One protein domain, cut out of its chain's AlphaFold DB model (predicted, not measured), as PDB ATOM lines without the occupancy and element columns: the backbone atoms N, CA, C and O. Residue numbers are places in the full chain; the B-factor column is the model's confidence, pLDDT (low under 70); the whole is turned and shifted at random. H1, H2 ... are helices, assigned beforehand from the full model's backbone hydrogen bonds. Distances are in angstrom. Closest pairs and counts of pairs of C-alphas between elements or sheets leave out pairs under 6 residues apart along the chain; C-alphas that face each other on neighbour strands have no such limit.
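AT A GLANCE: This is residues 21 to 115 of the 503 residues of an uncharacterized protein of Mytilus galloprovincialis (UniProt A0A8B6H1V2). The long helix H4 makes an arm along the longest side of a loose, open chain of helices; H3 folds back to it as a helical hairpin that meets only the first part of H4, while residues 98 to 103 of H4 and residues 105 to 112, most of them in H5, stick out beyond. From H3 the chain of helices leads away from H4 through H2, and the last part of H1 meets H2 nearly at a right angle, with residues 21 to 30 sticking out at the far end. The printed part has 95 residues, with five named helices in the order H1, H2, H3, H4, H5 and no named strand: the class is all helix. The whole is loose, with a radius of gyration of the C-alphas of 16.7 A, and spans 49 by 40 by 28 A.

IN THESE COORDINATES: H4, residues 84 to 105, is the longest helix, 31.6 A from C-alpha 84 at (296.111, 221.182, 327.410) to C-alpha 105 at (319.553, 207.230, 311.363). Before it come H3, residues 69 to 78, 14.2 A long, and H2, residues 52 to 65, 20.1 A long. H1, residues 25 to 38, is 19.7 A long and begins at C-alpha 25, (299.455, 185.612, 309.289). H5, residues 107 to 115, is 12.0 A long and ends at C-alpha 115, (327.973, 195.513, 316.324).

HOW THE PARTS SIT: H4 touches H3 with residues 86 to 90 alone; the closest C-alphas, those of Pro 71 and Asp 87, are 6.3 A apart. The two form a helical hairpin at a shallow tilt of 23 degrees, opposite ways. H3 and H2 only just touch, with 3 pairs of C-alphas within 8 A, and only at the corner by their link; the closest C-alphas are those of Arg 62 and Trp 69, 6.0 A apart. Their lines stand at a steep tilt of 56 degrees, opposite ways. H1 touches H2 with residues 34 to 38 alone, the C-alphas of Arg 35 and Gly 59 being closest at 5.4 A, and is about perpendicular to it at 89 degrees. H5 and H4 are close but not clearly touching, with the C-alphas of Lys 104 and Lys 110 closest at 6.6 A; they are about perpendicular, but only just, at 71 degrees. H1 and H4 are apart, and so are H2 and H4. In H1, H2, H3, H4 and H5 every O i to N i+4 pair is within hydrogen-bond range.

THE WHOLE: The two C-alphas farthest apart are those of Glu 79 and Lys 115, at 51.2 A. The printed part has no cut. The link from H1 to H2, residues 39 to 51, is long; those from H2 to H3, H3 to H4 and H4 to H5 are tight. The mean pLDDT of the printed part is 77.0, and residues 21 to 27 and 40 to 50 are under 70.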
ATOM      1  N   GLY A  21     298.744 183.128 297.072       64.12
ATOM      2  CA  GLY A  21     298.354 184.520 297.309       64.12
ATOM      3  C   GLY A  21     299.278 185.310 298.246       64.12
ATOM      4  O   GLY A  21     299.022 186.486 298.490       64.12
ATOM      5  N   ASN A  22     300.334 184.693 298.792       58.69
ATOM      6  CA  ASN A  22     301.220 185.270 299.814       58.69
ATOM      7  C   ASN A  22     300.476 185.868 301.035       58.69
ATOM      8  O   ASN A  22     300.908 186.849 301.652       58.69
ATOM      9  N   PHE A  23     299.342 185.276 301.406       57.16
ATOM     10  CA  PHE A  23     298.576 185.656 302.585       57.16
ATOM     11  C   PHE A  23     299.294 185.135 303.834       57.16
ATOM     12  O   PHE A  23     299.171 183.977 304.223       57.16
ATOM     13  N   THR A  24     300.093 185.989 304.469       59.53
ATOM     14  CA  THR A  24     300.824 185.632 305.692       59.53
ATOM     15  C   THR A  24     300.050 186.067 306.937       59.53
ATOM     16  O   THR A  24     299.576 187.204 307.013       59.53
ATOM     17  N   THR A  25     299.977 185.208 307.966       60.69
ATOM     18  CA  THR A  25     299.455 185.612 309.289       60.69
ATOM     19  C   THR A  25     300.279 186.739 309.890       60.69
ATOM     20  O   THR A  25     299.756 187.493 310.693       60.69
ATOM     21  N   ASN A  26     301.520 186.938 309.436       67.81
ATOM     22  CA  ASN A  26     302.372 188.053 309.832       67.81
ATOM     23  C   ASN A  26     301.683 189.415 309.706       67.81
ATOM     24  O   ASN A  26     301.879 190.253 310.580       67.81
ATOM     25  N   LEU A  27     300.884 189.660 308.659       64.31
ATOM     26  CA  LEU A  27     300.169 190.934 308.520       64.31
ATOM     27  C   LEU A  27     299.064 191.067 309.572       64.31
ATOM     28  O   LEU A  27     298.960 192.107 310.223       64.31
ATOM     29  N   ALA A  28     298.298 189.997 309.791       70.00
ATOM     30  CA  ALA A  28     297.270 189.944 310.823       70.00
ATOM     31  C   ALA A  28     297.874 190.053 312.236       70.00
ATOM     32  O   ALA A  28     297.394 190.828 313.053       70.00
ATOM     33  N   GLU A  29     298.967 189.351 312.521       73.25
ATOM     34  CA  GLU A  29     299.703 189.384 313.787       73.25
ATOM     35  C   GLU A  29     300.340 190.756 314.037       73.25
ATOM     36  O   GLU A  29     300.208 191.315 315.130       73.25
ATOM     37  N   CYS A  30     300.973 191.349 313.019       77.75
ATOM     38  CA  CYS A  30     301.487 192.716 313.090       77.75
ATOM     39  C   CYS A  30     300.358 193.709 313.379       77.75
ATOM     40  O   CYS A  30     300.517 194.587 314.232       77.75
ATOM     41  N   TRP A  31     299.214 193.548 312.715       82.69
ATOM     42  CA  TRP A  31     298.034 194.373 312.937       82.69
ATOM     43  C   TRP A  31     297.467 194.205 314.353       82.69
ATOM     44  O   TRP A  31     297.232 195.192 315.052       82.69
ATOM     45  N   MET A  32     297.337 192.971 314.839       81.75
ATOM     46  CA  MET A  32     296.895 192.681 316.206       81.75
ATOM     47  C   MET A  32     297.837 193.278 317.253       81.75
ATOM     48  O   MET A  32     297.380 193.785 318.277       81.75
ATOM     49  N   HIS A  33     299.142 193.293 316.993       81.06
ATOM     50  CA  HIS A  33     300.112 193.966 317.852       81.06
ATOM     51  C   HIS A  33     299.944 195.499 317.842       81.06
ATOM     52  O   HIS A  33     300.035 196.129 318.900       81.06
ATOM     53  N   ILE A  34     299.666 196.108 316.683       83.00
ATOM     54  CA  ILE A  34     299.349 197.544 316.579       83.00
ATOM     55  C   ILE A  34     298.081 197.867 317.379       83.00
ATOM     56  O   ILE A  34     298.109 198.780 318.210       83.00
ATOM     57  N   ARG A  35     297.009 197.084 317.201       82.75
ATOM     58  CA  ARG A  35     295.747 197.256 317.937       82.75
ATOM     59  C   ARG A  35     295.934 197.080 319.442       82.75
ATOM     60  O   ARG A  35     295.530 197.939 320.209       82.75
ATOM     61  N   SER A  36     296.637 196.033 319.872       79.50
ATOM     62  CA  SER A  36     296.912 195.774 321.293       79.50
ATOM     63  C   SER A  36     297.645 196.940 321.970       79.50
ATOM     64  O   SER A  36     297.342 197.300 323.104       79.50
ATOM     65  N   LYS A  37     298.567 197.603 321.259       77.81
ATOM     66  CA  LYS A  37     299.220 198.830 321.748       77.81
ATOM     67  C   LYS A  37     298.304 200.048 321.774       77.81
ATOM     68  O   LYS A  37     298.532 200.938 322.591       77.81
ATOM     69  N   PHE A  38     297.348 200.137 320.852       79.19
ATOM     70  CA  PHE A  38     296.319 201.174 320.877       79.19
ATOM     71  C   PHE A  38     295.399 200.990 322.088       79.19
ATOM     72  O   PHE A  38     295.171 201.947 322.818       79.19
ATOM     73  N   ASP A  39     295.004 199.749 322.364       74.75
ATOM     74  CA  ASP A  39     294.129 199.368 323.477       74.75
ATOM     75  C   ASP A  39     294.803 199.497 324.865       74.75
ATOM     76  O   ASP A  39     294.156 199.272 325.882       74.75
ATOM     77  N   GLY A  40     296.092 199.862 324.941       67.88
ATOM     78  CA  GLY A  40     296.833 199.974 326.209       67.88
ATOM     79  C   GLY A  40     297.372 198.641 326.752       67.88
ATOM     80  O   GLY A  40     297.861 198.573 327.882       67.88
ATOM     81  N   GLY A  41     297.343 197.581 325.941       64.00
ATOM     82  CA  GLY A  41     297.780 196.239 326.318       64.00
ATOM     83  C   GLY A  41     296.913 195.610 327.416       64.00
ATOM     84  O   GLY A  41     295.782 196.009 327.654       64.00
ATOM     85  N   LYS A  42     297.452 194.607 328.122       55.31
ATOM     86  CA  LYS A  42     296.743 193.912 329.220       55.31
ATOM     87  C   LYS A  42     296.678 194.710 330.535       55.31
ATOM     88  O   LYS A  42     296.136 194.203 331.508       55.31
ATOM     89  N   MET A  43     297.292 195.895 330.597       55.56
ATOM     90  CA  MET A  43     297.475 196.642 331.849       55.56
ATOM     91  C   MET A  43     296.301 197.560 332.192       55.56
ATOM     92  O   MET A  43     296.065 197.819 333.367       55.56
ATOM     93  N   LEU A  44     295.567 198.039 331.190       55.84
ATOM     94  CA  LEU A  44     294.395 198.889 331.369       55.84
ATOM     95  C   LEU A  44     293.284 198.335 330.484       55.84
ATOM     96  O   LEU A  44     293.359 198.404 329.261       55.84
ATOM     97  N   ASN A  45     292.269 197.731 331.099       55.16
ATOM     98  CA  ASN A  45     291.122 197.216 330.365       55.16
ATOM     99  C   ASN A  45     290.184 198.377 329.993       55.16
ATOM    100  O   ASN A  45     289.249 198.695 330.722       55.16
ATOM    101  N   HIS A  46     290.430 199.007 328.845       58.56
ATOM    102  CA  HIS A  46     289.511 199.990 328.263       58.56
ATOM    103  C   HIS A  46     288.294 199.338 327.571       58.56
ATOM    104  O   HIS A  46     287.495 200.045 326.958       58.56
ATOM    105  N   CYS A  47     288.116 198.008 327.641       54.69
ATOM    106  CA  CYS A  47     287.106 197.274 326.865       54.69
ATOM    107  C   CYS A  47     285.650 197.507 327.295       54.69
ATOM    108  O   CYS A  47     284.768 196.871 326.727       54.69
ATOM    109  N   ASN A  48     285.366 198.426 328.219       53.56
ATOM    110  CA  ASN A  48     283.996 198.637 328.680       53.56
ATOM    111  C   ASN A  48     283.157 199.619 327.850       53.56
ATOM    112  O   ASN A  48     281.964 199.693 328.118       53.56
ATOM    113  N   ARG A  49     283.679 200.325 326.827       54.00
ATOM    114  CA  ARG A  49     282.834 201.110 325.889       54.00
ATOM    115  C   ARG A  49     283.419 201.200 324.467       54.00
ATOM    116  O   ARG A  49     284.615 201.419 324.290       54.00
ATOM    117  N   GLY A  50     282.558 201.038 323.455       60.38
ATOM    118  CA  GLY A  50     282.854 201.175 322.016       60.38
ATOM    119  C   GLY A  50     282.871 199.851 321.234       60.38
ATOM    120  O   GLY A  50     283.296 198.817 321.757       60.38
ATOM    121  N   ALA A  51     282.433 199.877 319.971       70.94
ATOM    122  CA  ALA A  51     282.440 198.709 319.089       70.94
ATOM    123  C   ALA A  51     283.875 198.278 318.730       70.94
ATOM    124  O   ALA A  51     284.774 199.109 318.568       70.94
ATOM    125  N   TRP A  52     284.095 196.968 318.576       73.75
ATOM    126  CA  TRP A  52     285.371 196.387 318.126       73.75
ATOM    127  C   TRP A  52     285.919 197.069 316.866       73.75
ATOM    128  O   TRP A  52     287.091 197.446 316.812       73.75
ATOM    129  N   HIS A  53     285.036 197.288 315.891       81.06
ATOM    130  CA  HIS A  53     285.342 197.939 314.623       81.06
ATOM    131  C   HIS A  53     285.919 199.343 314.823       81.06
ATOM    132  O   HIS A  53     286.975 199.653 314.277       81.06
ATOM    133  N   THR A  54     285.318 200.159 315.692       79.06
ATOM    134  CA  THR A  54     285.782 201.522 315.985       79.06
ATOM    135  C   THR A  54     287.216 201.545 316.513       79.06
ATOM    136  O   THR A  54     288.013 202.380 316.092       79.06
ATOM    137  N   ARG A  55     287.590 200.601 317.386       77.75
ATOM    138  CA  ARG A  55     288.967 200.499 317.905       77.75
ATOM    139  C   ARG A  55     289.957 200.032 316.845       77.75
ATOM    140  O   ARG A  55     291.077 200.535 316.795       77.75
ATOM    141  N   CYS A  56     289.541 199.117 315.970       83.12
ATOM    142  CA  CYS A  56     290.336 198.734 314.807       83.12
ATOM    143  C   CYS A  56     290.590 199.944 313.894       83.12
ATOM    144  O   CYS A  56     291.744 200.220 313.566       83.12
ATOM    145  N   TYR A  57     289.558 200.723 313.558       85.38
ATOM    146  CA  TYR A  57     289.717 201.927 312.738       85.38
ATOM    147  C   TYR A  57     290.598 202.982 313.420       85.38
ATOM    148  O   TYR A  57     291.523 203.504 312.802       85.38
ATOM    149  N   ALA A  58     290.396 203.237 314.713       81.81
ATOM    150  CA  ALA A  58     291.199 204.192 315.476       81.81
ATOM    151  C   ALA A  58     292.681 203.783 315.574       81.81
ATOM    152  O   ALA A  58     293.580 204.609 315.387       81.81
ATOM    153  N   GLY A  59     292.958 202.494 315.795       85.56
ATOM    154  CA  GLY A  59     294.315 201.950 315.758       85.56
ATOM    155  C   GLY A  59     294.987 202.139 314.394       85.56
ATOM    156  O   GLY A  59     296.188 202.417 314.338       85.56
ATOM    157  N   ALA A  60     294.215 202.046 313.307       86.25
ATOM    158  CA  ALA A  60     294.723 202.126 311.939       86.25
ATOM    159  C   ALA A  60     295.062 203.572 311.601       86.25
ATOM    160  O   ALA A  60     296.155 203.865 311.118       86.25
ATOM    161  N   LEU A  61     294.157 204.485 311.949       84.88
ATOM    162  CA  LEU A  61     294.351 205.920 311.790       84.88
ATOM    163  C   LEU A  61     295.571 206.403 312.578       84.88
ATOM    164  O   LEU A  61     296.428 207.076 312.012       84.88
ATOM    165  N   ARG A  62     295.739 205.977 313.838       83.88
ATOM    166  CA  ARG A  62     296.938 206.309 314.626       83.88
ATOM    167  C   ARG A  62     298.224 205.756 314.006       83.88
ATOM    168  O   ARG A  62     299.264 206.406 314.094       83.88
ATOM    169  N   PHE A  63     298.188 204.555 313.433       84.69
ATOM    170  CA  PHE A  63     299.361 203.957 312.792       84.69
ATOM    171  C   PHE A  63     299.750 204.695 311.505       84.69
ATOM    172  O   PHE A  63     300.935 204.949 311.293       84.69
ATOM    173  N   ASN A  64     298.765 205.068 310.687       84.94
ATOM    174  CA  ASN A  64     298.980 205.697 309.383       84.94
ATOM    175  C   ASN A  64     299.279 207.200 309.481       84.94
ATOM    176  O   ASN A  64     300.166 207.695 308.793       84.94
ATOM    177  N   ILE A  65     298.535 207.920 310.323       83.38
ATOM    178  CA  ILE A  65     298.552 209.391 310.414       83.38
ATOM    179  C   ILE A  65     299.436 209.861 311.580       83.38
ATOM    180  O   ILE A  65     299.929 210.985 311.587       83.38
ATOM    181  N   GLY A  66     299.691 208.987 312.558       84.00
ATOM    182  CA  GLY A  66     300.524 209.284 313.718       84.00
ATOM    183  C   GLY A  66     299.730 209.712 314.961       84.00
ATOM    184  O   GLY A  66     298.499 209.701 314.978       84.00
ATOM    185  N   PRO A  67     300.427 210.047 316.061       83.25
ATOM    186  CA  PRO A  67     299.800 210.338 317.352       83.25
ATOM    187  C   PRO A  67     298.930 211.607 317.356       83.25
ATOM    188  O   PRO A  67     297.951 211.634 318.095       83.25
ATOM    189  N   ASN A  68     299.218 212.607 316.517       81.31
ATOM    190  CA  ASN A  68     298.420 213.840 316.427       81.31
ATOM    191  C   ASN A  68     297.023 213.645 315.824       81.31
ATOM    192  O   ASN A  68     296.193 214.549 315.882       81.31
ATOM    193  N   TRP A  69     296.725 212.455 315.300       85.62
ATOM    194  CA  TRP A  69     295.381 212.105 314.861       85.62
ATOM    195  C   TRP A  69     294.332 212.265 315.976       85.62
ATOM    196  O   TRP A  69     293.240 212.760 315.714       85.62
ATOM    197  N   SER A  70     294.652 211.886 317.221       83.81
ATOM    198  CA  SER A  70     293.666 211.892 318.314       83.81
ATOM    199  C   SER A  70     293.176 213.305 318.695       83.81
ATOM    200  O   SER A  70     291.962 213.480 318.765       83.81
ATOM    201  N   PRO A  71     294.048 214.319 318.884       83.31
ATOM    202  CA  PRO A  71     293.622 215.717 319.044       83.31
ATOM    203  C   PRO A  71     292.806 216.266 317.873       83.31
ATOM    204  O   PRO A  71     291.779 216.900 318.091       83.31
ATOM    205  N   ASN A  72     293.212 215.973 316.634       81.94
ATOM    206  CA  ASN A  72     292.515 216.476 315.448       81.94
ATOM    207  C   ASN A  72     291.085 215.935 315.354       81.94
ATOM    208  O   ASN A  72     290.154 216.692 315.093       81.94
ATOM    209  N   VAL A  73     290.898 214.637 315.612       83.44
ATOM    210  CA  VAL A  73     289.560 214.036 315.637       83.44
ATOM    211  C   VAL A  73     288.734 214.565 316.799       83.44
ATOM    212  O   VAL A  73     287.552 214.827 316.606       83.44
ATOM    213  N   TRP A  74     289.321 214.766 317.983       83.00
ATOM    214  CA  TRP A  74     288.607 215.359 319.118       83.00
ATOM    215  C   TRP A  74     288.045 216.737 318.766       83.00
ATOM    216  O   TRP A  74     286.848 216.970 318.936       83.00
ATOM    217  N   ALA A  75     288.889 217.615 318.219       83.69
ATOM    218  CA  ALA A  75     288.493 218.961 317.821       83.69
ATOM    219  C   ALA A  75     287.372 218.950 316.771       83.69
ATOM    220  O   ALA A  75     286.438 219.740 316.859       83.69
ATOM    221  N   GLN A  76     287.429 218.019 315.813       82.31
ATOM    222  CA  GLN A  76     286.419 217.884 314.760       82.31
ATOM    223  C   GLN A  76     285.104 217.252 315.234       82.31
ATOM    224  O   GLN A  76     284.053 217.583 314.704       82.31
ATOM    225  N   THR A  77     285.151 216.316 316.184       81.94
ATOM    226  CA  THR A  77     283.963 215.548 316.609       81.94
ATOM    227  C   THR A  77     283.211 216.183 317.766       81.94
ATOM    228  O   THR A  77     282.017 215.948 317.908       81.94
ATOM    229  N   THR A  78     283.900 216.950 318.608       82.75
ATOM    230  CA  THR A  78     283.291 217.594 319.779       82.75
ATOM    231  C   THR A  78     283.065 219.084 319.582       82.75
ATOM    232  O   THR A  78     282.449 219.698 320.444       82.75
ATOM    233  N   GLU A  79     283.615 219.671 318.512       82.50
ATOM    234  CA  GLU A  79     283.655 221.123 318.269       82.50
ATOM    235  C   GLU A  79     284.290 221.923 319.428       82.50
ATOM    236  O   GLU A  79     284.205 223.147 319.491       82.50
ATOM    237  N   THR A  80     284.983 221.235 320.342       83.12
ATOM    238  CA  THR A  80     285.687 221.825 321.482       83.12
ATOM    239  C   THR A  80     287.188 221.639 321.346       83.12
ATOM    240  O   THR A  80     287.676 220.683 320.737       83.12
ATOM    241  N   THR A  81     287.952 222.546 321.951       76.69
ATOM    242  CA  THR A  81     289.401 222.386 322.044       76.69
ATOM    243  C   THR A  81     289.737 221.234 322.986       76.69
ATOM    244  O   THR A  81     289.212 221.114 324.095       76.69
ATOM    245  N   SER A  82     290.627 220.351 322.541       79.75
ATOM    246  CA  SER A  82     291.180 219.308 323.394       79.75
ATOM    247  C   SER A  82     291.944 219.925 324.570       79.75
ATOM    248  O   SER A  82     292.559 220.987 324.472       79.75
ATOM    249  N   GLY A  83     291.896 219.263 325.729       84.50
ATOM    250  CA  GLY A  83     292.543 219.777 326.936       84.50
ATOM    251  C   GLY A  83     294.067 219.892 326.791       84.50
ATOM    252  O   GLY A  83     294.716 219.032 326.195       84.50
ATOM    253  N   LEU A  84     294.663 220.900 327.434       83.88
ATOM    254  CA  LEU A  84     296.111 221.182 327.410       83.88
ATOM    255  C   LEU A  84     296.992 219.945 327.665       83.88
ATOM    256  O   LEU A  84     297.984 219.722 326.971       83.88
ATOM    257  N   TYR A  85     296.635 219.125 328.657       85.25
ATOM    258  CA  TYR A  85     297.385 217.912 329.000       85.25
ATOM    259  C   TYR A  85     297.260 216.813 327.943       85.25
ATOM    260  O   TYR A  85     298.224 216.084 327.699       85.25
ATOM    261  N   PHE A  86     296.096 216.714 327.298       82.12
ATOM    262  CA  PHE A  86     295.849 215.773 326.214       82.12
ATOM    263  C   PHE A  86     296.729 216.123 325.009       82.12
ATOM    264  O   PHE A  86     297.520 215.295 324.559       82.12
ATOM    265  N   ASP A  87     296.712 217.381 324.577       83.31
ATOM    266  CA  ASP A  87     297.554 217.856 323.475       83.31
ATOM    267  C   ASP A  87     299.042 217.704 323.775       83.31
ATOM    268  O   ASP A  87     299.815 217.240 322.933       83.31
ATOM    269  N   LYS A  88     299.457 218.046 325.001       86.50
ATOM    270  CA  LYS A  88     300.844 217.891 325.445       86.50
ATOM    271  C   LYS A  88     301.295 216.432 325.376       86.50
ATOM    272  O   LYS A  88     302.397 216.171 324.895       86.50
ATOM    273  N   LEU A  89     300.459 215.480 325.799       84.81
ATOM    274  CA  LEU A  89     300.768 214.048 325.745       84.81
ATOM    275  C   LEU A  89     301.004 213.566 324.306       84.81
ATOM    276  O   LEU A  89     301.967 212.841 324.044       84.81
ATOM    277  N   TYR A  90     300.133 213.941 323.366       86.81
ATOM    278  CA  TYR A  90     300.248 213.483 321.978       86.81
ATOM    279  C   TYR A  90     301.379 214.184 321.215       86.81
ATOM    280  O   TYR A  90     302.127 213.492 320.519       86.81
ATOM    281  N   LYS A  91     301.624 215.478 321.470       85.62
ATOM    282  CA  LYS A  91     302.819 216.197 320.985       85.62
ATOM    283  C   LYS A  91     304.117 215.573 321.504       85.62
ATOM    284  O   LYS A  91     305.057 215.370 320.741       85.62
ATOM    285  N   GLN A  92     304.177 215.198 322.784       86.12
ATOM    286  CA  GLN A  92     305.337 214.488 323.341       86.12
ATOM    287  C   GLN A  92     305.551 213.130 322.666       86.12
ATOM    288  O   GLN A  92     306.680 212.771 322.333       86.12
ATOM    289  N   ARG A  93     304.477 212.370 322.421       84.62
ATOM    290  CA  ARG A  93     304.555 211.082 321.713       84.62
ATOM    291  C   ARG A  93     305.071 211.244 320.283       84.62
ATOM    292  O   ARG A  93     305.879 210.421 319.856       84.62
ATOM    293  N   GLU A  94     304.639 212.281 319.573       85.88
ATOM    294  CA  GLU A  94     305.146 212.626 318.242       85.88
ATOM    295  C   GLU A  94     306.648 212.927 318.279       85.88
ATOM    296  O   GLU A  94     307.433 212.257 317.607       85.88
ATOM    297  N   GLN A  95     307.070 213.828 319.169       86.12
ATOM    298  CA  GLN A  95     308.481 214.173 319.351       86.12
ATOM    299  C   GLN A  95     309.335 212.953 319.716       86.12
ATOM    300  O   GLN A  95     310.449 212.798 319.212       86.12
ATOM    301  N   CYS A  96     308.837 212.049 320.565       84.38
ATOM    302  CA  CYS A  96     309.525 210.797 320.879       84.38
ATOM    303  C   CYS A  96     309.710 209.911 319.641       84.38
ATOM    304  O   CYS A  96     310.779 209.317 319.476       84.38
ATOM    305  N   ILE A  97     308.696 209.800 318.777       80.75
ATOM    306  CA  ILE A  97     308.778 209.025 317.531       80.75
ATOM    307  C   ILE A  97     309.808 209.653 316.590       80.75
ATOM    308  O   ILE A  97     310.695 208.941 316.111       80.75
ATOM    309  N   ASP A  98     309.765 210.969 316.403       82.75
ATOM    310  CA  ASP A  98     310.708 211.703 315.560       82.75
ATOM    311  C   ASP A  98     312.140 211.589 316.063       82.75
ATOM    312  O   ASP A  98     313.052 211.275 315.298       82.75
ATOM    313  N   ASN A  99     312.352 211.760 317.366       83.69
ATOM    314  CA  ASN A  99     313.661 211.600 317.987       83.69
ATOM    315  C   ASN A  99     314.174 210.166 317.848       83.69
ATOM    316  O   ASN A  99     315.358 209.956 317.579       83.69
ATOM    317  N   ASN A 100     313.301 209.164 317.970       80.19
ATOM    318  CA  ASN A 100     313.669 207.766 317.764       80.19
ATOM    319  C   ASN A 100     314.018 207.492 316.291       80.19
ATOM    320  O   ASN A 100     314.986 206.787 316.015       80.19
ATOM    321  N   ASN A 101     313.295 208.079 315.337       76.44
ATOM    322  CA  ASN A 101     313.598 207.966 313.909       76.44
ATOM    323  C   ASN A 101     314.927 208.656 313.558       76.44
ATOM    324  O   ASN A 101     315.811 208.006 312.997       76.44
ATOM    325  N   LYS A 102     315.141 209.897 314.015       78.75
ATOM    326  CA  LYS A 102     316.417 210.631 313.888       78.75
ATOM    327  C   LYS A 102     317.582 209.856 314.515       78.75
ATOM    328  O   LYS A 102     318.646 209.719 313.917       78.75
ATOM    329  N   SER A 103     317.376 209.288 315.704       76.19
ATOM    330  CA  SER A 103     318.355 208.465 316.428       76.19
ATOM    331  C   SER A 103     318.707 207.176 315.675       76.19
ATOM    332  O   SER A 103     319.882 206.838 315.532       76.19
ATOM    333  N   LYS A 104     317.717 206.481 315.102       70.56
ATOM    334  CA  LYS A 104     317.943 205.293 314.258       70.56
ATOM    335  C   LYS A 104     318.785 205.595 313.018       70.56
ATOM    336  O   LYS A 104     319.388 204.663 312.482       70.56
ATOM    337  N   ASP A 105     318.810 206.842 312.556       73.06
ATOM    338  CA  ASP A 105     319.553 207.230 311.363       73.06
ATOM    339  C   ASP A 105     320.990 207.678 311.596       73.06
ATOM    340  O   ASP A 105     321.788 207.580 310.656       73.06
ATOM    341  N   LYS A 106     321.357 208.008 312.841       81.75
ATOM    342  CA  LYS A 106     322.743 208.302 313.224       81.75
ATOM    343  C   LYS A 106     323.663 207.115 312.916       81.75
ATOM    344  O   LYS A 106     323.398 205.980 313.328       81.75
ATOM    345  N   LYS A 107     324.772 207.390 312.222       76.25
ATOM    346  CA  LYS A 107     325.762 206.390 311.781       76.25
ATOM    347  C   LYS A 107     326.296 205.555 312.948       76.25
ATOM    348  O   LYS A 107     326.279 204.332 312.881       76.25
ATOM    349  N   GLU A 108     326.614 206.204 314.063       83.69
ATOM    350  CA  GLU A 108     327.089 205.562 315.293       83.69
ATOM    351  C   GLU A 108     326.065 204.581 315.898       83.69
ATOM    352  O   GLU A 108     326.411 203.495 316.363       83.69
ATOM    353  N   ILE A 109     324.767 204.904 315.842       77.75
ATOM    354  CA  ILE A 109     323.704 204.023 316.349       77.75
ATOM    355  C   ILE A 109     323.486 202.835 315.411       77.75
ATOM    356  O   ILE A 109     323.283 201.717 315.897       77.75
ATOM    357  N   LYS A 110     323.571 203.043 314.091       74.62
ATOM    358  CA  LYS A 110     323.573 201.958 313.094       74.62
ATOM    359  C   LYS A 110     324.762 201.025 313.308       74.62
ATOM    360  O   LYS A 110     324.556 199.818 313.396       74.62
ATOM    361  N   GLU A 111     325.962 201.569 313.489       78.12
ATOM    362  CA  GLU A 111     327.173 200.800 313.787       78.12
ATOM    363  C   GLU A 111     327.063 200.052 315.115       78.12
ATOM    364  O   GLU A 111     327.367 198.867 315.167       78.12
ATOM    365  N   ARG A 112     326.562 200.680 316.184       81.88
ATOM    366  CA  ARG A 112     326.357 200.019 317.482       81.88
ATOM    367  C   ARG A 112     325.312 198.907 317.407       81.88
ATOM    368  O   ARG A 112     325.497 197.854 318.016       81.88
ATOM    369  N   ARG A 113     324.216 199.107 316.667       75.06
ATOM    370  CA  ARG A 113     323.203 198.064 316.423       75.06
ATOM    371  C   ARG A 113     323.751 196.934 315.568       75.06
ATOM    372  O   ARG A 113     323.483 195.784 315.885       75.06
ATOM    373  N   TRP A 114     324.521 197.248 314.530       72.06
ATOM    374  CA  TRP A 114     325.206 196.253 313.713       72.06
ATOM    375  C   TRP A 114     326.223 195.473 314.549       72.06
ATOM    376  O   TRP A 114     326.160 194.254 314.556       72.06
ATOM    377  N   LYS A 115     327.050 196.142 315.364       78.38
ATOM    378  CA  LYS A 115     327.973 195.513 316.324       78.38
ATOM    379  C   LYS A 115     327.234 194.623 317.324       78.38
ATOM    380  O   LYS A 115     327.674 193.504 317.549       78.38
TER     381      LYS A 115